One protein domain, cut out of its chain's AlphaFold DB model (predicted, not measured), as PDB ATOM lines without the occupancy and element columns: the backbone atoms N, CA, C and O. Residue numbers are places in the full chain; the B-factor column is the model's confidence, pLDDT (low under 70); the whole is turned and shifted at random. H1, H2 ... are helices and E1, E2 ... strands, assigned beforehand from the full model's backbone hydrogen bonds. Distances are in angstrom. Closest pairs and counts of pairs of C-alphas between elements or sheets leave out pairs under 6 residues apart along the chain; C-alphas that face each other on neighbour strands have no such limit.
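Overview. This is residues 4 to 50 of the 180 residues of an uncharacterized protein of Mucilaginibacter rubeus (UniProt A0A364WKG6). A strongly twisted sheet of three strands arches over one short helix: its long strand E2 bends sharply, E1 and E3 run on either side of E2, and H1 packs on one face of the sheet. A long loop, residues 9 to 21, joins H1 to E1, and the tip of the E2 to E3 hairpin lies at one end of the longest axis, with the tip of the E1 to E2 hairpin at the other. The printed part has 47 residues, with one named helix and three named strands in the order H1, E1, E2, E3; the sheet's order is E1, E2, E3, antiparallel throughout, and the class is mostly strand. The whole is compact, with a radius of gyration of the C-alphas of 10.3 A, yet elongated in outline, with spans of 31 by 19 by 16 A.

Along the chain. The longest strand is E2, residues 29 to 39, with 25.3 A from first to last C-alpha; C-alpha 29 is at (161.816, 106.137, 186.721) and C-alpha 39 at (162.943, 90.666, 206.763). E2 bends by 71 degrees at residue 32. Strand E3, residues 44 to 49, measures 17.2 A and ends with C-alpha 49 at (166.916, 107.643, 200.130). Strand E1, residues 22 to 26, measures 13.0 A. Helix H1, residues 4 to 8, measures 6.2 A and begins with C-alpha 4 at (162.898, 92.125, 199.768).

Arrangement. E2 is the inner strand of the sheet, and E1 and E3 are its edge strands. The three form a meander, each strand the antiparallel neighbour of the one before. E2 and E3 form a hairpin, with 142 degrees between their N-to-C directions. Among the C-alphas of E2 and E3 that face each other are those of Ser 37 and Ala 46, 4.1 A apart. Across this pair N 38 and O 45 are 2.8 A apart and N 49 and O 33 are 2.8 A apart, both within hydrogen-bond range. E1 and E2 form the other hairpin, with 121 degrees between their directions. Here C-alphas 23 and 33 face each other at 4.6 A, and so do C-alphas 25 and 30 at 4.7 A. N 22 and O 34, at 2.9 A, and N 34 and O 22, at 2.8 A, are within hydrogen-bond range. The closest C-alphas of E1 and E3 are those of Ala 24 and Tyr 48, 7.6 A apart. H1 is on the sheet, at a height over the sheet of 5.6 A. It is only just over E3, with 3 of its 5 C-alphas falling on that strand when dropped onto the local plane. The closest C-alphas of H1 and E2 are those of Tyr 7 and Phe 34, 6.5 A apart. Tyr 7 also gives the closest C-alpha to E1, at 6.6 A from that of Lys 22. In H1 every O i to N i+4 pair is within hydrogen-bond range.

Size, cuts and confidence. The two C-alphas farthest apart are those of Leu 29 and Asp 41, at 31.7 A, while the first and last printed C-alphas, of Ala 4 and Pro 50, are 18.0 A apart. The printed part has no cut. The link from H1 to E1 is long, with 13 residues, and its C-alphas lie 9 to 12 A from the mean of the C-alphas; the links from E1 to E2 and from E2 to E3 are tight. The mean pLDDT of the printed part is 76.1. The model's confidence is low, under 70, at residues 4 to 15 and residues 17 to 20, and the mean of H1 is 56.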
ATOM      1  N   ALA A   4     161.941  92.917 200.533       57.31
ATOM      2  CA  ALA A   4     162.898  92.125 199.768       57.31
ATOM      3  C   ALA A   4     162.580  92.091 198.261       57.31
ATOM      4  O   ALA A   4     163.496  92.151 197.451       57.31
ATOM      5  N   HIS A   5     161.299  92.043 197.871       58.47
ATOM      6  CA  HIS A   5     160.906  92.107 196.454       58.47
ATOM      7  C   HIS A   5     161.138  93.494 195.851       58.47
ATOM      8  O   HIS A   5     161.479  93.606 194.676       58.47
ATOM      9  N   ILE A   6     160.932  94.541 196.652       59.66
ATOM     10  CA  ILE A   6     161.176  95.922 196.233       59.66
ATOM     11  C   ILE A   6     162.684  96.152 196.059       59.66
ATOM     12  O   ILE A   6     163.103  96.723 195.058       59.66
ATOM     13  N   TYR A   7     163.503  95.636 196.977       54.47
ATOM     14  CA  TYR A   7     164.954  95.802 196.938       54.47
ATOM     15  C   TYR A   7     165.631  95.063 195.769       54.47
ATOM     16  O   TYR A   7     166.615  95.548 195.211       54.47
ATOM     17  N   THR A   8     165.141  93.880 195.382       51.91
ATOM     18  CA  THR A   8     165.766  93.071 194.317       51.91
ATOM     19  C   THR A   8     165.168  93.289 192.930       51.91
ATOM     20  O   THR A   8     165.729  92.783 191.957       51.91
ATOM     21  N   GLY A   9     164.029  93.981 192.816       52.59
ATOM     22  CA  GLY A   9     163.281  94.094 191.558       52.59
ATOM     23  C   GLY A   9     162.859  92.735 190.975       52.59
ATOM     24  O   GLY A   9     162.634  92.624 189.770       52.59
ATOM     25  N   GLY A  10     162.806  91.680 191.798       59.47
ATOM     26  CA  GLY A  10     162.712  90.300 191.325       59.47
ATOM     27  C   GLY A  10     162.513  89.272 192.449       59.47
ATOM     28  O   GLY A  10     161.631  89.463 193.289       59.47
ATOM     29  N   PRO A  11     163.248  88.140 192.451       53.88
ATOM     30  CA  PRO A  11     163.036  87.067 193.417       53.88
ATOM     31  C   PRO A  11     163.334  87.528 194.846       53.88
ATOM     32  O   PRO A  11     164.178  88.393 195.085       53.88
ATOM     33  N   PHE A  12     162.641  86.916 195.802       61.50
ATOM     34  CA  PHE A  12     162.859  87.142 197.224       61.50
ATOM     35  C   PHE A  12     164.306  86.808 197.612       61.50
ATOM     36  O   PHE A  12     164.732  85.660 197.488       61.50
ATOM     37  N   VAL A  13     165.041  87.808 198.103       61.84
ATOM     38  CA  VAL A  13     166.354  87.633 198.737       61.84
ATOM     39  C   VAL A  13     166.300  88.295 200.104       61.84
ATOM     40  O   VAL A  13     165.986  89.478 200.220       61.84
ATOM     41  N   GLN A  14     166.583  87.521 201.144       62.88
ATOM     42  CA  GLN A  14     166.690  88.032 202.500       62.88
ATOM     43  C   GLN A  14     168.070  88.666 202.683       62.88
ATOM     44  O   GLN A  14     169.083  88.000 202.501       62.88
ATOM     45  N   LEU A  15     168.093  89.951 203.023       64.62
ATOM     46  CA  LEU A  15     169.319  90.754 203.023       64.62
ATOM     47  C   LEU A  15     169.733  91.222 204.418       64.62
ATOM     48  O   LEU A  15     170.795  91.804 204.552       64.62
ATOM     49  N   ASN A  16     168.933  90.955 205.459       70.12
ATOM     50  CA  ASN A  16     169.295  91.075 206.881       70.12
ATOM     51  C   ASN A  16     170.155  92.302 207.261       70.12
ATOM     52  O   ASN A  16     171.101  92.191 208.037       70.12
ATOM     53  N   GLY A  17     169.811  93.480 206.738       67.75
ATOM     54  CA  GLY A  17     170.506  94.737 207.011       67.75
ATOM     55  C   GLY A  17     171.721  95.031 206.128       67.75
ATOM     56  O   GLY A  17     172.521  95.892 206.484       67.75
ATOM     57  N   GLU A  18     171.888  94.351 204.990       68.62
ATOM     58  CA  GLU A  18     172.935  94.671 204.018       68.62
ATOM     59  C   GLU A  18     172.766  96.088 203.445       68.62
ATOM     60  O   GLU A  18     171.708  96.458 202.931       68.62
ATOM     61  N   ASN A  19     173.859  96.858 203.485       63.00
ATOM     62  CA  ASN A  19     173.918  98.268 203.088       63.00
ATOM     63  C   ASN A  19     174.264  98.488 201.605       63.00
ATOM     64  O   ASN A  19     174.841  99.514 201.238       63.00
ATOM     65  N   THR A  20     173.982  97.521 200.729       69.56
ATOM     66  CA  THR A  20     174.276  97.718 199.304       69.56
ATOM     67  C   THR A  20     173.282  98.730 198.732       69.56
ATOM     68  O   THR A  20     172.075  98.575 198.898       69.56
ATOM     69  N   LEU A  21     173.763  99.774 198.054       74.75
ATOM     70  CA  LEU A  21     172.871 100.694 197.350       74.75
ATOM     71  C   LEU A  21     172.226  99.967 196.168       74.75
ATOM     72  O   LEU A  21     172.921  99.407 195.315       74.75
ATOM     73  N   LYS A  22     170.895  99.963 196.126       80.69
ATOM     74  CA  LYS A  22     170.119  99.471 194.991       80.69
ATOM     75  C   LYS A  22     169.259 100.594 194.427       80.69
ATOM     76  O   LYS A  22     168.552 101.221 195.210       80.69
ATOM     77  N   PRO A  23     169.267 100.803 193.101       83.94
ATOM     78  CA  PRO A  23     168.369 101.748 192.451       83.94
ATOM     79  C   PRO A  23     166.914 101.517 192.868       83.94
ATOM     80  O   PRO A  23     166.422 100.389 192.799       83.94
ATOM     81  N   ALA A  24     166.235 102.577 193.294       82.50
ATOM     82  CA  ALA A  24     164.806 102.569 193.556       82.50
ATOM     83  C   ALA A  24     164.075 103.176 192.356       82.50
ATOM     84  O   ALA A  24     164.504 104.192 191.807       82.50
ATOM     85  N   LEU A  25     162.991 102.527 191.931       80.75
ATOM     86  CA  LEU A  25     162.174 103.004 190.823       80.75
ATOM     87  C   LEU A  25     160.799 103.433 191.332       80.75
ATOM     88  O   LEU A  25     160.075 102.611 191.898       80.75
ATOM     89  N   THR A  26     160.420 104.676 191.049       74.25
ATOM     90  CA  THR A  26     159.066 105.203 191.258       74.25
ATOM     91  C   THR A  26     158.432 105.399 189.885       74.25
ATOM     92  O   THR A  26     159.003 106.060 189.023       74.25
ATOM     93  N   ASP A  27     157.294 104.747 189.628       73.88
ATOM     94  CA  ASP A  27     156.621 104.758 188.316       73.88
ATOM     95  C   ASP A  27     157.540 104.405 187.123       73.88
ATOM     96  O   ASP A  27     157.366 104.873 185.999       73.88
ATOM     97  N   GLY A  28     158.531 103.537 187.365       76.69
ATOM     98  CA  GLY A  28     159.497 103.079 186.360       76.69
ATOM     99  C   GLY A  28     160.660 104.040 186.093       76.69
ATOM    100  O   GLY A  28     161.523 103.720 185.276       76.69
ATOM    101  N   LEU A  29     160.716 105.179 186.784       82.38
ATOM    102  CA  LEU A  29     161.816 106.137 186.721       82.38
ATOM    103  C   LEU A  29     162.752 105.950 187.910       82.38
ATOM    104  O   LEU A  29     162.298 105.657 189.013       82.38
ATOM    105  N   LEU A  30     164.056 106.121 187.673       84.94
ATOM    106  CA  LEU A  30     165.037 106.162 188.753       84.94
ATOM    107  C   LEU A  30     164.736 107.358 189.649       84.94
ATOM    108  O   LEU A  30     164.692 108.489 189.172       84.94
ATOM    109  N   ASP A  31     164.520 107.067 190.920       84.81
ATOM    110  CA  ASP A  31     164.103 108.036 191.915       84.81
ATOM    111  C   ASP A  31     164.736 107.619 193.238       84.81
ATOM    112  O   ASP A  31     164.042 107.130 194.113       84.81
ATOM    113  N   GLY A  32     166.063 107.696 193.369       88.31
ATOM    114  CA  GLY A  32     166.775 107.347 194.601       88.31
ATOM    115  C   GLY A  32     167.285 105.908 194.714       88.31
ATOM    116  O   GLY A  32     167.415 105.158 193.743       88.31
ATOM    117  N   ASN A  33     167.628 105.522 195.946       88.38
ATOM    118  CA  ASN A  33     168.254 104.240 196.258       88.38
ATOM    119  C   ASN A  33     167.709 103.619 197.549       88.38
ATOM    120  O   ASN A  33     167.565 104.291 198.572       88.38
ATOM    121  N   PHE A  34     167.505 102.303 197.540       85.12
ATOM    122  CA  PHE A  34     167.419 101.519 198.764       85.12
ATOM    123  C   PHE A  34     168.816 101.278 199.320       85.12
ATOM    124  O   PHE A  34     169.722 100.894 198.581       85.12
ATOM    125  N   HIS A  35     168.989 101.470 200.623       84.94
ATOM    126  CA  HIS A  35     170.280 101.291 201.296       84.94
ATOM    127  C   HIS A  35     170.199 100.369 202.513       84.94
ATOM    128  O   HIS A  35     171.213 100.138 203.153       84.94
ATOM    129  N   TYR A  36     169.015  99.859 202.852       84.00
ATOM    130  CA  TYR A  36     168.818  98.916 203.950       84.00
ATOM    131  C   TYR A  36     167.555  98.096 203.701       84.00
ATOM    132  O   TYR A  36     166.555  98.630 203.214       84.00
ATOM    133  N   SER A  37     167.561  96.819 204.075       85.69
ATOM    134  CA  SER A  37     166.334  96.027 204.172       85.69
ATOM    135  C   SER A  37     166.426  94.973 205.266       85.69
ATOM    136  O   SER A  37     167.490  94.409 205.514       85.69
ATOM    137  N   LEU A  38     165.304  94.702 205.923       85.81
ATOM    138  CA  LEU A  38     165.196  93.723 206.992       85.81
ATOM    139  C   LEU A  38     163.902  92.932 206.833       85.81
ATOM    140  O   LEU A  38     162.821  93.511 206.720       85.81
ATOM    141  N   PHE A  39     164.045  91.609 206.836       86.31
ATOM    142  CA  PHE A  39     162.943  90.666 206.763       86.31
ATOM    143  C   PHE A  39     163.161  89.573 207.812       86.31
ATOM    144  O   PHE A  39     163.975  88.671 207.613       86.31
ATOM    145  N   ASP A  40     162.473  89.691 208.941       89.31
ATOM    146  CA  ASP A  40     162.497  88.757 210.070       89.31
ATOM    147  C   ASP A  40     161.099  88.682 210.710       89.31
ATOM    148  O   ASP A  40     160.133  89.213 210.166       89.31
ATOM    149  N   ASP A  41     160.944  87.984 211.830       90.88
ATOM    150  CA  ASP A  41     159.650  87.797 212.491       90.88
ATOM    151  C   ASP A  41     159.086  89.066 213.156       90.88
ATOM    152  O   ASP A  41     157.968  89.031 213.663       90.88
ATOM    153  N   GLU A  42     159.793  90.193 213.133       90.88
ATOM    154  CA  GLU A  42     159.312  91.488 213.625       90.88
ATOM    155  C   GLU A  42     159.159  92.521 212.499       90.88
ATOM    156  O   GLU A  42     158.331  93.433 212.600       90.88
ATOM    157  N   PHE A  43     159.914  92.368 211.409       90.06
ATOM    158  CA  PHE A  43     160.052  93.378 210.372       90.06
ATOM    159  C   PHE A  43     159.885  92.836 208.950       90.06
ATOM    160  O   PHE A  43     160.402  91.788 208.576       90.06
ATOM    161  N   ASP A  44     159.218  93.641 208.126       87.25
ATOM    162  CA  ASP A  44     159.292  93.626 206.663       87.25
ATOM    163  C   ASP A  44     159.482  95.088 206.231       87.25
ATOM    164  O   ASP A  44     158.510  95.827 206.054       87.25
ATOM    165  N   LEU A  45     160.736  95.555 206.218       88.12
ATOM    166  CA  LEU A  45     161.083  96.972 206.054       88.12
ATOM    167  C   LEU A  45     162.245  97.169 205.075       88.12
ATOM    168  O   LEU A  45     163.194  96.388 205.041       88.12
ATOM    169  N   ALA A  46     162.200  98.253 204.305       87.06
ATOM    170  CA  ALA A  46     163.353  98.771 203.573       87.06
ATOM    171  C   ALA A  46     163.486 100.274 203.819       87.06
ATOM    172  O   ALA A  46     162.478 100.958 204.001       87.06
ATOM    173  N   LEU A  47     164.723 100.772 203.827       86.88
ATOM    174  CA  LEU A  47     165.000 102.201 203.868       86.88
ATOM    175  C   LEU A  47     165.396 102.695 202.492       86.88
ATOM    176  O   LEU A  47     166.183 102.073 201.775       86.88
ATOM    177  N   TYR A  48     164.828 103.843 202.174       85.56
ATOM    178  CA  TYR A  48     164.895 104.494 200.890       85.56
ATOM    179  C   TYR A  48     165.451 105.903 201.082       85.56
ATOM    180  O   TYR A  48     165.024 106.625 201.985       85.56
ATOM    181  N   THR A  49     166.401 106.279 200.234       87.50
ATOM    182  CA  THR A  49     166.916 107.643 200.130       87.50
ATOM    183  C   THR A  49     166.525 108.191 198.762       87.50
ATOM    184  O   THR A  49     167.038 107.673 197.767       87.50
ATOM    185  N   PRO A  50     165.647 109.205 198.690       86.56
ATOM    186  CA  PRO A  50     165.299 109.844 197.427       86.56
ATOM    187  C   PRO A  50     166.467 110.652 196.866       86.56
ATOM    188  O   PRO A  50     167.310 111.143 197.622       86.56
TER     189      PRO A  50